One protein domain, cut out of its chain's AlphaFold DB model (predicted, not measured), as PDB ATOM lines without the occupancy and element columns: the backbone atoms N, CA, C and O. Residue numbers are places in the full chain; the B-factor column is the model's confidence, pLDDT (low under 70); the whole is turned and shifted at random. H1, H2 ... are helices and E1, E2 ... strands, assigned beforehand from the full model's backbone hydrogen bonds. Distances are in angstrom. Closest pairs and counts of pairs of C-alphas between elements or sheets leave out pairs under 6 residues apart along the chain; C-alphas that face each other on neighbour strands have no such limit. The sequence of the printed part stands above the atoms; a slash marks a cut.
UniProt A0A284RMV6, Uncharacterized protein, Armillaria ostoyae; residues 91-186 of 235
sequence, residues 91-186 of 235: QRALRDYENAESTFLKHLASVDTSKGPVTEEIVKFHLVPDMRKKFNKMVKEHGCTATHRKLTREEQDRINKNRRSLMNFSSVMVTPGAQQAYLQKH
ATOM      1  N   GLN A  91     127.352 153.273 153.848       83.88
ATOM      2  CA  GLN A  91     127.288 154.739 153.964       83.88
ATOM      3  C   GLN A  91     128.675 155.388 154.080       83.88
ATOM      4  O   GLN A  91     128.901 156.472 153.552       83.88
ATOM      5  N   ARG A  92     129.631 154.715 154.733       82.00
ATOM      6  CA  ARG A  92     131.016 155.192 154.837       82.00
ATOM      7  C   ARG A  92     131.672 155.324 153.465       82.00
ATOM      8  O   ARG A  92     132.302 156.335 153.192       82.00
ATOM      9  N   ALA A  93     131.485 154.332 152.600       82.00
ATOM     10  CA  ALA A  93     132.042 154.363 151.256       82.00
ATOM     11  C   ALA A  93     131.388 155.440 150.372       82.00
ATOM     12  O   ALA A  93     132.082 156.033 149.550       82.00
ATOM     13  N   LEU A  94     130.100 155.742 150.574       85.50
ATOM     14  CA  LEU A  94     129.440 156.877 149.914       85.50
ATOM     15  C   LEU A  94     130.041 158.221 150.353       85.50
ATOM     16  O   LEU A  94     130.380 159.036 149.503       85.50
ATOM     17  N   ARG A  95     130.269 158.418 151.658       86.81
ATOM     18  CA  ARG A  95     130.937 159.631 152.170       86.81
ATOM     19  C   ARG A  95     132.365 159.771 151.647       86.81
ATOM     20  O   ARG A  95     132.786 160.859 151.275       86.81
ATOM     21  N   ASP A  96     133.110 158.668 151.594       86.12
ATOM     22  CA  ASP A  96     134.460 158.655 151.024       86.12
ATOM     23  C   ASP A  96     134.429 159.045 149.530       86.12
ATOM     24  O   ASP A  96     135.295 159.782 149.063       86.12
ATOM     25  N   TYR A  97     133.407 158.611 148.785       87.56
ATOM     26  CA  TYR A  97     133.186 159.034 147.400       87.56
ATOM     27  C   TYR A  97     132.882 160.537 147.283       87.56
ATOM     28  O   TYR A  97     133.542 161.216 146.502       87.56
ATOM     29  N   GLU A  98     131.958 161.075 148.082       87.88
ATOM     30  CA  GLU A  98     131.616 162.510 148.090       87.88
ATOM     31  C   GLU A  98     132.830 163.385 148.452       87.88
ATOM     32  O   GLU A  98     133.085 164.435 147.851       87.88
ATOM     33  N   ASN A  99     133.652 162.921 149.396       87.38
ATOM     34  CA  ASN A  99     134.915 163.569 149.739       87.38
ATOM     35  C   ASN A  99     135.902 163.545 148.561       87.38
ATOM     36  O   ASN A  99     136.559 164.550 148.290       87.38
ATOM     37  N   ALA A 100     136.008 162.426 147.838       86.31
ATOM     38  CA  ALA A 100     136.880 162.324 146.668       86.31
ATOM     39  C   ALA A 100     136.413 163.255 145.538       86.31
ATOM     40  O   ALA A 100     137.232 163.950 144.939       86.31
ATOM     41  N   GLU A 101     135.106 163.306 145.292       88.00
ATOM     42  CA  GLU A 101     134.470 164.191 144.316       88.00
ATOM     43  C   GLU A 101     134.729 165.663 144.632       88.00
ATOM     44  O   GLU A 101     135.294 166.381 143.807       88.00
ATOM     45  N   SER A 102     134.432 166.105 145.854       86.94
ATOM     46  CA  SER A 102     134.673 167.497 146.243       86.94
ATOM     47  C   SER A 102     136.153 167.888 146.170       86.94
ATOM     48  O   SER A 102     136.475 169.010 145.776       86.94
ATOM     49  N   THR A 103     137.069 166.975 146.506       87.50
ATOM     50  CA  THR A 103     138.514 167.237 146.420       87.50
ATOM     51  C   THR A 103     138.967 167.342 144.963       87.50
ATOM     52  O   THR A 103     139.740 168.237 144.628       87.50
ATOM     53  N   PHE A 104     138.447 166.484 144.083       86.00
ATOM     54  CA  PHE A 104     138.723 166.543 142.649       86.00
ATOM     55  C   PHE A 104     138.213 167.842 142.015       86.00
ATOM     56  O   PHE A 104     138.968 168.508 141.314       86.00
ATOM     57  N   LEU A 105     136.976 168.250 142.301       85.94
ATOM     58  CA  LEU A 105     136.407 169.485 141.750       85.94
ATOM     59  C   LEU A 105     137.160 170.735 142.233       85.94
ATOM     60  O   LEU A 105     137.398 171.655 141.452       85.94
ATOM     61  N   LYS A 106     137.584 170.756 143.505       86.94
ATOM     62  CA  LYS A 106     138.444 171.824 144.039       86.94
ATOM     63  C   LYS A 106     139.786 171.874 143.316       86.94
ATOM     64  O   LYS A 106     140.220 172.955 142.934       86.94
ATOM     65  N   HIS A 107     140.405 170.715 143.099       84.00
ATOM     66  CA  HIS A 107     141.669 170.605 142.376       84.00
ATOM     67  C   HIS A 107     141.536 171.082 140.927       84.00
ATOM     68  O   HIS A 107     142.310 171.927 140.494       84.00
ATOM     69  N   LEU A 108     140.488 170.661 140.213       82.69
ATOM     70  CA  LEU A 108     140.196 171.156 138.864       82.69
ATOM     71  C   LEU A 108     140.072 172.681 138.797       82.69
ATOM     72  O   LEU A 108     140.491 173.284 137.811       82.69
ATOM     73  N   ALA A 109     139.486 173.304 139.820       81.69
ATOM     74  CA  ALA A 109     139.340 174.752 139.868       81.69
ATOM     75  C   ALA A 109     140.666 175.472 140.172       81.69
ATOM     76  O   ALA A 109     140.906 176.543 139.621       81.69
ATOM     77  N   SER A 110     141.517 174.903 141.033       81.75
ATOM     78  CA  SER A 110     142.712 175.579 141.555       81.75
ATOM     79  C   SER A 110     144.006 175.314 140.786       81.75
ATOM     80  O   SER A 110     144.965 176.061 140.954       81.75
ATOM     81  N   VAL A 111     144.089 174.223 140.024       80.44
ATOM     82  CA  VAL A 111     145.338 173.822 139.359       80.44
ATOM     83  C   VAL A 111     145.731 174.837 138.301       80.44
ATOM     84  O   VAL A 111     144.919 175.214 137.472       80.44
ATOM     85  N   ASP A 112     146.992 175.245 138.269       75.44
ATOM     86  CA  ASP A 112     147.516 176.025 137.155       75.44
ATOM     87  C   ASP A 112     148.061 175.081 136.071       75.44
ATOM     88  O   ASP A 112     149.134 174.495 136.220       75.44
ATOM     89  N   THR A 113     147.314 174.912 134.977       76.25
ATOM     90  CA  THR A 113     147.740 174.108 133.815       76.25
ATOM     91  C   THR A 113     148.516 174.913 132.762       76.25
ATOM     92  O   THR A 113     148.798 174.397 131.678       76.25
ATOM     93  N   SER A 114     148.917 176.160 133.055       70.12
ATOM     94  CA  SER A 114     149.645 177.034 132.113       70.12
ATOM     95  C   SER A 114     150.958 176.438 131.590       70.12
ATOM     96  O   SER A 114     151.376 176.742 130.474       70.12
ATOM     97  N   LYS A 115     151.592 175.555 132.371       73.69
ATOM     98  CA  LYS A 115     152.868 174.897 132.039       73.69
ATOM     99  C   LYS A 115     152.706 173.512 131.399       73.69
ATOM    100  O   LYS A 115     153.711 172.873 131.096       73.69
ATOM    101  N   GLY A 116     151.472 173.046 131.193       72.88
ATOM    102  CA  GLY A 116     151.166 171.724 130.643       72.88
ATOM    103  C   GLY A 116     150.257 170.875 131.545       72.88
ATOM    104  O   GLY A 116     149.708 171.376 132.527       72.88
ATOM    105  N   PRO A 117     150.050 169.590 131.202       79.75
ATOM    106  CA  PRO A 117     149.209 168.690 131.984       79.75
ATOM    107  C   PRO A 117     149.820 168.420 133.363       79.75
ATOM    108  O   PRO A 117     150.992 168.063 133.480       79.75
ATOM    109  N   VAL A 118     149.003 168.552 134.407       79.38
ATOM    110  CA  VAL A 118     149.417 168.354 135.802       79.38
ATOM    111  C   VAL A 118     148.863 167.026 136.295       79.38
ATOM    112  O   VAL A 118     147.661 166.781 136.195       79.38
ATOM    113  N   THR A 119     149.734 166.163 136.823       82.25
ATOM    114  CA  THR A 119     149.339 164.890 137.443       82.25
ATOM    115  C   THR A 119     149.603 164.956 138.936       82.25
ATOM    116  O   THR A 119     150.755 165.070 139.346       82.25
ATOM    117  N   GLU A 120     148.552 164.854 139.746       81.25
ATOM    118  CA  GLU A 120     148.676 164.896 141.203       81.25
ATOM    119  C   GLU A 120     147.841 163.815 141.892       81.25
ATOM    120  O   GLU A 120     146.781 163.399 141.419       81.25
ATOM    121  N   GLU A 121     148.330 163.356 143.044       82.44
ATOM    122  CA  GLU A 121     147.621 162.434 143.931       82.44
ATOM    123  C   GLU A 121     146.654 163.189 144.842       82.44
ATOM    124  O   GLU A 121     147.021 163.695 145.906       82.44
ATOM    125  N   ILE A 122     145.394 163.237 144.413       79.06
ATOM    126  CA  ILE A 122     144.334 164.004 145.076       79.06
ATOM    127  C   ILE A 122     143.620 163.146 146.127       79.06
ATOM    128  O   ILE A 122     143.288 163.621 147.212       79.06
ATOM    129  N   VAL A 123     143.412 161.856 145.840       80.44
ATOM    130  CA  VAL A 123     142.711 160.946 146.755       80.44
ATOM    131  C   VAL A 123     143.722 160.094 147.515       80.44
ATOM    132  O   VAL A 123     144.206 159.078 147.017       80.44
ATOM    133  N   LYS A 124     144.002 160.502 148.758       78.81
ATOM    134  CA  LYS A 124     144.946 159.847 149.688       78.81
ATOM    135  C   LYS A 124     144.266 158.908 150.691       78.81
ATOM    136  O   LYS A 124     144.774 158.655 151.781       78.81
ATOM    137  N   PHE A 125     143.085 158.403 150.358       76.81
ATOM    138  CA  PHE A 125     142.353 157.440 151.176       76.81
ATOM    139  C   PHE A 125     141.787 156.322 150.301       76.81
ATOM    140  O   PHE A 125     141.749 156.413 149.078       76.81
ATOM    141  N   HIS A 126     141.392 155.219 150.930       81.00
ATOM    142  CA  HIS A 126     140.996 154.018 150.205       81.00
ATOM    143  C   HIS A 126     139.532 154.078 149.775       81.00
ATOM    144  O   HIS A 126     138.640 153.908 150.602       81.00
ATOM    145  N   LEU A 127     139.311 154.227 148.471       82.50
ATOM    146  CA  LEU A 127     138.003 154.059 147.846       82.50
ATOM    147  C   LEU A 127     137.684 152.575 147.621       82.50
ATOM    148  O   LEU A 127     138.503 151.812 147.099       82.50
ATOM    149  N   VAL A 128     136.456 152.185 147.967       84.44
ATOM    150  CA  VAL A 128     135.894 150.859 147.656       84.44
ATOM    151  C   VAL A 128     135.804 150.684 146.129       84.44
ATOM    152  O   VAL A 128     135.536 151.669 145.437       84.44
ATOM    153  N   PRO A 129     136.000 149.471 145.571       84.19
ATOM    154  CA  PRO A 129     136.043 149.255 144.122       84.19
ATOM    155  C   PRO A 129     134.881 149.865 143.328       84.19
ATOM    156  O   PRO A 129     135.129 150.465 142.282       84.19
ATOM    157  N   ASP A 130     133.646 149.779 143.825       83.56
ATOM    158  CA  ASP A 130     132.474 150.330 143.130       83.56
ATOM    159  C   ASP A 130     132.453 151.863 143.134       83.56
ATOM    160  O   ASP A 130     132.187 152.489 142.108       83.56
ATOM    161  N   MET A 131     132.840 152.487 144.251       85.06
ATOM    162  CA  MET A 131     132.997 153.944 144.332       85.06
ATOM    163  C   MET A 131     134.157 154.440 143.476       85.06
ATOM    164  O   MET A 131     134.053 155.480 142.832       85.06
ATOM    165  N   ARG A 132     135.239 153.664 143.384       84.38
ATOM    166  CA  ARG A 132     136.365 153.958 142.494       84.38
ATOM    167  C   ARG A 132     135.946 153.931 141.021       84.38
ATOM    168  O   ARG A 132     136.360 154.799 140.260       84.38
ATOM    169  N   LYS A 133     135.110 152.967 140.612       86.50
ATOM    170  CA  LYS A 133     134.540 152.930 139.251       86.50
ATOM    171  C   LYS A 133     133.703 154.179 138.976       86.50
ATOM    172  O   LYS A 133     133.871 154.799 137.929       86.50
ATOM    173  N   LYS A 134     132.850 154.568 139.930       86.56
ATOM    174  CA  LYS A 134     132.023 155.778 139.832       86.56
ATOM    175  C   LYS A 134     132.884 157.042 139.710       86.56
ATOM    176  O   LYS A 134     132.663 157.839 138.806       86.56
ATOM    177  N   PHE A 135     133.926 157.158 140.533       86.50
ATOM    178  CA  PHE A 135     134.886 158.261 140.485       86.50
ATOM    179  C   PHE A 135     135.601 158.348 139.129       86.50
ATOM    180  O   PHE A 135     135.654 159.413 138.527       86.50
ATOM    181  N   ASN A 136     136.074 157.223 138.585       86.12
ATOM    182  CA  ASN A 136     136.720 157.204 137.267       86.12
ATOM    183  C   ASN A 136     135.792 157.652 136.138       86.12
ATOM    184  O   ASN A 136     136.251 158.291 135.194       86.12
ATOM    185  N   LYS A 137     134.503 157.306 136.215       87.50
ATOM    186  CA  LYS A 137     133.508 157.760 135.241       87.50
ATOM    187  C   LYS A 137     133.371 159.284 135.282       87.50
ATOM    188  O   LYS A 137     133.513 159.921 134.246       87.50
ATOM    189  N   MET A 138     133.206 159.851 136.474       86.25
ATOM    190  CA  MET A 138     133.118 161.298 136.675       86.25
ATOM    191  C   MET A 138     134.383 162.024 136.187       86.25
ATOM    192  O   MET A 138     134.295 162.988 135.437       86.25
ATOM    193  N   VAL A 139     135.579 161.539 136.532       86.25
ATOM    194  CA  VAL A 139     136.837 162.154 136.071       86.25
ATOM    195  C   VAL A 139     136.925 162.167 134.535       86.25
ATOM    196  O   VAL A 139     137.344 163.170 133.954       86.25
ATOM    197  N   LYS A 140     136.463 161.098 133.868       85.94
ATOM    198  CA  LYS A 140     136.388 161.023 132.398       85.94
ATOM    199  C   LYS A 140     135.350 161.979 131.805       85.94
ATOM    200  O   LYS A 140     135.615 162.558 130.756       85.94
ATOM    201  N   GLU A 141     134.205 162.175 132.459       85.38
ATOM    202  CA  GLU A 141     133.184 163.154 132.039       85.38
ATOM    203  C   GLU A 141     133.740 164.588 132.039       85.38
ATOM    204  O   GLU A 141     133.382 165.397 131.183       85.38
ATOM    205  N   HIS A 142     134.688 164.880 132.933       80.19
ATOM    206  CA  HIS A 142     135.428 166.142 132.961       80.19
ATOM    207  C   HIS A 142     136.641 166.187 132.011       80.19
ATOM    208  O   HIS A 142     137.388 167.158 132.037       80.19
ATOM    209  N   GLY A 143     136.863 165.174 131.165       75.44
ATOM    210  CA  GLY A 143     137.984 165.139 130.216       75.44
ATOM    211  C   GLY A 143     139.357 164.913 130.864       75.44
ATOM    212  O   GLY A 143     140.388 165.168 130.240       75.44
ATOM    213  N   CYS A 144     139.379 164.449 132.114       80.81
ATOM    214  CA  CYS A 144     140.592 164.125 132.858       80.81
ATOM    215  C   CYS A 144     140.821 162.608 132.881       80.81
ATOM    216  O   CYS A 144     139.907 161.812 132.647       80.81
ATOM    217  N   THR A 145     142.044 162.181 133.196       81.31
ATOM    218  CA  THR A 145     142.364 160.751 133.345       81.31
ATOM    219  C   THR A 145     142.803 160.451 134.770       81.31
ATOM    220  O   THR A 145     143.756 161.052 135.259       81.31
ATOM    221  N   ALA A 146     142.131 159.508 135.430       80.25
ATOM    222  CA  ALA A 146     142.525 159.019 136.748       80.25
ATOM    223  C   ALA A 146     143.391 157.759 136.625       80.25
ATOM    224  O   ALA A 146     142.982 156.774 136.010       80.25
ATOM    225  N   THR A 147     144.556 157.772 137.261       79.06
ATOM    226  CA  THR A 147     145.421 156.608 137.467       79.06
ATOM    227  C   THR A 147     145.375 156.193 138.936       79.06
ATOM    228  O   THR A 147     145.089 156.994 139.823       79.06
ATOM    229  N   HIS A 148     145.581 154.906 139.216       78.75
ATOM    230  CA  HIS A 148     145.483 154.375 140.578       78.75
ATOM    231  C   HIS A 148     146.760 153.650 140.942       78.75
ATOM    232  O   HIS A 148     147.202 152.761 140.216       78.75
ATOM    233  N   ARG A 149     147.306 153.988 142.106       78.81
ATOM    234  CA  ARG A 149     148.498 153.370 142.672       78.81
ATOM    235  C   ARG A 149     148.115 152.589 143.920       78.81
ATOM    236  O   ARG A 149     147.447 153.114 144.811       78.81
ATOM    237  N   LYS A 150     148.549 151.330 143.997       79.69
ATOM    238  CA  LYS A 150     148.553 150.597 145.270       79.69
ATOM    239  C   LYS A 150     149.748 151.097 146.078       79.69
ATOM    240  O   LYS A 150     150.846 151.147 145.527       79.69
ATOM    241  N   LEU A 151     149.552 151.469 147.341       76.38
ATOM    242  CA  LEU A 151     150.687 151.824 148.194       76.38
ATOM    243  C   LEU A 151     151.548 150.604 148.465       76.38
ATOM    244  O   LEU A 151     151.042 149.483 148.596       76.38
ATOM    245  N   THR A 152     152.848 150.843 148.594       79.06
ATOM    246  CA  THR A 152     153.744 149.820 149.121       79.06
ATOM    247  C   THR A 152     153.463 149.618 150.610       79.06
ATOM    248  O   THR A 152     152.910 150.487 151.297       79.06
ATOM    249  N   ARG A 153     153.838 148.445 151.134       75.12
ATOM    250  CA  ARG A 153     153.657 148.140 152.557       75.12
ATOM    251  C   ARG A 153     154.372 149.165 153.446       75.12
ATOM    252  O   ARG A 153     153.813 149.587 154.451       75.12
ATOM    253  N   GLU A 154     155.543 149.624 153.019       77.06
ATOM    254  CA  GLU A 154     156.365 150.617 153.717       77.06
ATOM    255  C   GLU A 154     155.674 151.978 153.845       77.06
ATOM    256  O   GLU A 154     155.667 152.575 154.920       77.06
ATOM    257  N   GLU A 155     155.068 152.478 152.766       77.81
ATOM    258  CA  GLU A 155     154.318 153.738 152.797       77.81
ATOM    259  C   GLU A 155     153.056 153.606 153.649       77.81
ATOM    260  O   GLU A 155     152.708 154.505 154.417       77.81
ATOM    261  N   GLN A 156     152.386 152.457 153.559       76.38
ATOM    262  CA  GLN A 156     151.227 152.177 154.384       76.38
ATOM    263  C   GLN A 156     151.576 152.108 155.868       76.38
ATOM    264  O   GLN A 156     150.819 152.631 156.676       76.38
ATOM    265  N   ASP A 157     152.708 151.523 156.241       77.69
ATOM    266  CA  ASP A 157     153.134 151.464 157.638       77.69
ATOM    267  C   ASP A 157     153.528 152.852 158.183       77.69
ATOM    268  O   ASP A 157     153.478 153.079 159.392       77.69
ATOM    269  N   ARG A 158     153.831 153.836 157.323       80.44
ATOM    270  CA  ARG A 158     153.965 155.244 157.749       80.44
ATOM    271  C   ARG A 158     152.615 155.896 158.047       80.44
ATOM    272  O   ARG A 158     152.528 156.706 158.962       80.44
ATOM    273  N   ILE A 159     151.574 155.550 157.289       75.19
ATOM    274  CA  ILE A 159     150.245 156.180 157.385       75.19
ATOM    275  C   ILE A 159     149.362 155.469 158.420       75.19
ATOM    276  O   ILE A 159     148.719 156.108 159.247       75.19
ATOM    277  N   ASN A 160     149.298 154.139 158.370       73.00
ATOM    278  CA  ASN A 160     148.478 153.307 159.243       73.00
ATOM    279  C   ASN A 160     149.051 151.884 159.383       73.00
ATOM    280  O   ASN A 160     148.652 150.954 158.672       73.00
ATOM    281  N   LYS A 161     149.927 151.710 160.381       79.12
ATOM    282  CA  LYS A 161     150.570 150.433 160.752       79.12
ATOM    283  C   LYS A 161     149.579 149.294 161.000       79.12
ATOM    284  O   LYS A 161     149.850 148.137 160.686       79.12
ATOM    285  N   ASN A 162     148.404 149.620 161.532       75.56
ATOM    286  CA  ASN A 162     147.439 148.627 162.003       75.56
ATOM    287  C   ASN A 162     146.607 148.023 160.865       75.56
ATOM    288  O   ASN A 162     145.918 147.017 161.052       75.56
ATOM    289  N   ARG A 163     146.642 148.612 159.664       71.62
ATOM    290  CA  ARG A 163     145.825 148.137 158.549       71.62
ATOM    291  C   ARG A 163     146.510 146.967 157.835       71.62
ATOM    292  O   ARG A 163     147.604 147.105 157.292       71.62
ATOM    293  N   ARG A 164     145.835 145.812 157.777       65.88
ATOM    294  CA  ARG A 164     146.342 144.598 157.096       65.88
ATOM    295  C   ARG A 164     146.218 144.641 155.564       65.88
ATOM    296  O   ARG A 164     147.009 144.010 154.881       65.88
ATOM    297  N   SER A 165     145.249 145.384 155.025       71.06
ATOM    298  CA  SER A 165     144.975 145.462 153.578       71.06
ATOM    299  C   SER A 165     145.641 146.675 152.930       71.06
ATOM    300  O   SER A 165     145.581 147.763 153.508       71.06
ATOM    301  N   LEU A 166     146.228 146.483 151.741       70.94
ATOM    302  CA  LEU A 166     146.889 147.543 150.980       70.94
ATOM    303  C   LEU A 166     145.909 148.642 150.551       70.94
ATOM    304  O   LEU A 166     144.838 148.373 149.998       70.94
ATOM    305  N   MET A 167     146.273 149.896 150.815       74.25
ATOM    306  CA  MET A 167     145.496 151.055 150.378       74.25
ATOM    307  C   MET A 167     145.736 151.339 148.890       74.25
ATOM    308  O   MET A 167     146.819 151.095 148.364       74.25
ATOM    309  N   ASN A 168     144.717 151.879 148.221       75.38
ATOM    310  CA  ASN A 168     144.824 152.355 146.845       75.38
ATOM    311  C   ASN A 168     144.576 153.855 146.874       75.38
ATOM    312  O   ASN A 168     143.556 154.262 147.435       75.38
ATOM    313  N   PHE A 169     145.477 154.630 146.285       80.94
ATOM    314  CA  PHE A 169     145.311 156.062 146.068       80.94
ATOM    315  C   PHE A 169     145.031 156.338 144.598       80.94
ATOM    316  O   PHE A 169     145.407 155.553 143.720       80.94
ATOM    317  N   SER A 170     144.342 157.446 144.347       77.94
ATOM    318  CA  SER A 170     143.975 157.878 143.002       77.94
ATOM    319  C   SER A 170     144.696 159.178 142.676       77.94
ATOM    320  O   SER A 170     144.506 160.195 143.350       77.94
ATOM    321  N   SER A 171     145.517 159.129 141.633       78.50
ATOM    322  CA  SER A 171     146.087 160.289 140.960       78.50
ATOM    323  C   SER A 171     145.192 160.703 139.808       78.50
ATOM    324  O   SER A 171     144.631 159.861 139.111       78.50
ATOM    325  N   VAL A 172     145.048 162.005 139.594       79.81
ATOM    326  CA  VAL A 172     144.310 162.536 138.450       79.81
ATOM    327  C   VAL A 172     145.222 163.444 137.653       79.81
ATOM    328  O   VAL A 172     145.937 164.277 138.205       79.81
ATOM    329  N   MET A 173     145.198 163.247 136.341       76.12
ATOM    330  CA  MET A 173     145.845 164.114 135.377       76.12
ATOM    331  C   MET A 173     144.812 165.088 134.822       76.12
ATOM    332  O   MET A 173     143.829 164.678 134.193       76.12
ATOM    333  N   VAL A 174     145.053 166.371 135.068       77.31
ATOM    334  CA  VAL A 174     144.235 167.481 134.591       77.31
ATOM    335  C   VAL A 174     144.900 168.061 133.353       77.31
ATOM    336  O   VAL A 174     146.069 168.451 133.377       77.31
ATOM    337  N   THR A 175     144.158 168.095 132.249       77.56
ATOM    338  CA  THR A 175     144.617 168.710 131.002       77.56
ATOM    339  C   THR A 175     144.146 170.167 130.917       77.56
ATOM    340  O   THR A 175     143.073 170.491 131.437       77.56
ATOM    341  N   PRO A 176     144.884 171.053 130.219       71.50
ATOM    342  CA  PRO A 176     144.475 172.450 130.061       71.50
ATOM    343  C   PRO A 176     143.090 172.610 129.412       71.50
ATOM    344  O   PRO A 176     142.303 173.466 129.811       71.50
ATOM    345  N   GLY A 177     142.753 171.739 128.451       74.62
ATOM    346  CA  GLY A 177     141.441 171.739 127.795       74.62
ATOM    347  C   GLY A 177     140.292 171.364 128.738       74.62
ATOM    348  O   GLY A 177     139.237 171.996 128.706       74.62
ATOM    349  N   ALA A 178     140.506 170.385 129.624       74.12
ATOM    350  CA  ALA A 178     139.528 169.985 130.635       74.12
ATOM    351  C   ALA A 178     139.265 171.099 131.655       74.12
ATOM    352  O   ALA A 178     138.112 171.391 131.984       74.12
ATOM    353  N   GLN A 179     140.325 171.772 132.106       76.19
ATOM    354  CA  GLN A 179     140.201 172.883 133.042       76.19
ATOM    355  C   GLN A 179     139.445 174.065 132.422       76.19
ATOM    356  O   GLN A 179     138.523 174.601 133.034       76.19
ATOM    357  N   GLN A 180     139.786 174.458 131.193       72.00
ATOM    358  CA  GLN A 180     139.101 175.559 130.514       72.00
ATOM    359  C   GLN A 180     137.617 175.253 130.288       72.00
ATOM    360  O   GLN A 180     136.782 176.122 130.543       72.00
ATOM    361  N   ALA A 181     137.276 174.025 129.883       76.06
ATOM    362  CA  ALA A 181     135.890 173.587 129.723       76.06
ATOM    363  C   ALA A 181     135.114 173.601 131.052       76.06
ATOM    364  O   ALA A 181     133.942 173.976 131.085       76.06
ATOM    365  N   TYR A 182     135.765 173.240 132.160       75.19
ATOM    366  CA  TYR A 182     135.162 173.302 133.490       75.19
ATOM    367  C   TYR A 182     134.931 174.749 133.949       75.19
ATOM    368  O   TYR A 182     133.832 175.098 134.375       75.19
ATOM    369  N   LEU A 183     135.917 175.629 133.759       78.81
ATOM    370  CA  LEU A 183     135.796 177.055 134.068       78.81
ATOM    371  C   LEU A 183     134.778 177.777 133.164       78.81
ATOM    372  O   LEU A 183     134.190 178.768 133.585       78.81
ATOM    373  N   GLN A 184     134.555 177.313 131.927       74.06
ATOM    374  CA  GLN A 184     133.482 177.826 131.058       74.06
ATOM    375  C   GLN A 184     132.091 177.487 131.608       74.06
ATOM    376  O   GLN A 184     131.186 178.311 131.511       74.06
ATOM    377  N   LYS A 185     131.927 176.296 132.196       73.31
ATOM    378  CA  LYS A 185     130.663 175.843 132.794       73.31
ATOM    379  C   LYS A 185     130.407 176.443 134.179       73.31
ATOM    380  O   LYS A 185     129.253 176.603 134.559       73.31
ATOM    381  N   HIS A 186     131.466 176.804 134.902       69.44
ATOM    382  CA  HIS A 186     131.398 177.408 136.233       69.44
ATOM    383  C   HIS A 186     132.129 178.760 136.261       69.44
ATOM    384  O   HIS A 186     133.241 178.854 136.792       69.44
TER     385      HIS A 186
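Overview. This is residues 91 to 186 of the 235 residues of an uncharacterized protein of Armillaria ostoyae (UniProt A0A284RMV6). A small sheet of three antiparallel strands has two helices, H1 and H2, side by side over one face, running along the strands; no named helix covers the other face. Two shorter helices sit beyond opposite ends of the sheet: H3 at one end, and H4 at the other, where it packs on H1 near residues 108 to 109. The 96 printed residues hold four named helices and three named strands, in the order H1, E1, H2, E2, H3, E3, H4; the sheet order is E1, E3, E2 and the class is mixed, helices and strands. The whole is compact, with a radius of gyration of the C-alphas of 14.2 A, and only just flat, with spans of 44 by 31 by 17 A.

Along the chain. H1, residues 91 to 110, begins at C-alpha 91 (127.288, 154.739, 153.964) and is 28.7 A long. E1, residues 118 to 123, spans 14.8 A. H2, residues 129 to 141, spans 18.6 A, from C-alpha 129 at (136.043, 149.255, 144.122). E2 is residues 145 to 150, 16.8 A, and H3 is residues 153 to 159, 10.0 A. E3, residues 168 to 174, spans 19.5 A. H4, residues 176 to 185, spans 14.5 A and ends at C-alpha 185 (130.663, 175.843, 132.794).

Arrangement. E3 is the inner strand. It is antiparallel to E1 at 147 degrees, with N 172 and O 120 at 2.9 A, within hydrogen-bond range. It is antiparallel to E2 at 155 degrees, with N 147 and O 171 at 2.8 A, also within range. E1, H2 and E2 form a split strand-helix-strand unit, two strands running the same way with E3 between them, and its crossover is right-handed. H1 and H2 lie on the same face of the sheet, which gives two layers, helices on one face of a sheet. H1 lies over E1 at a height over the sheet of 10.3 A, its closest C-alphas to E1 being those of Ala 100 and Val 123, 6.0 A apart. H2 lies over E2 at a height of 9.5 A, and the closest C-alphas are those of Asn 136 and Ala 146, 6.1 A apart. H1, with residues 93 to 101 alone, touches H2 at a shallow tilt of 26 degrees, the same way; the closest C-alphas, of Tyr 97 and Met 131, are 5.9 A apart. H4 touches H1 about perpendicular, at 78 degrees, with the C-alphas of Leu 108 and Gln 179 closest at 6.1 A. H3 touches no helix and is not on the sheet. In H1, H2, H3 and H4 every O i to N i+4 pair is within hydrogen-bond range.

Size, cuts and confidence. The C-alphas of Asn 162 and Gln 184 are the two farthest apart, at 44.8 A. The printed part has no cut, and no link is long. Mean pLDDT of the printed part is 79.9; residues 164 and 186 are under 70.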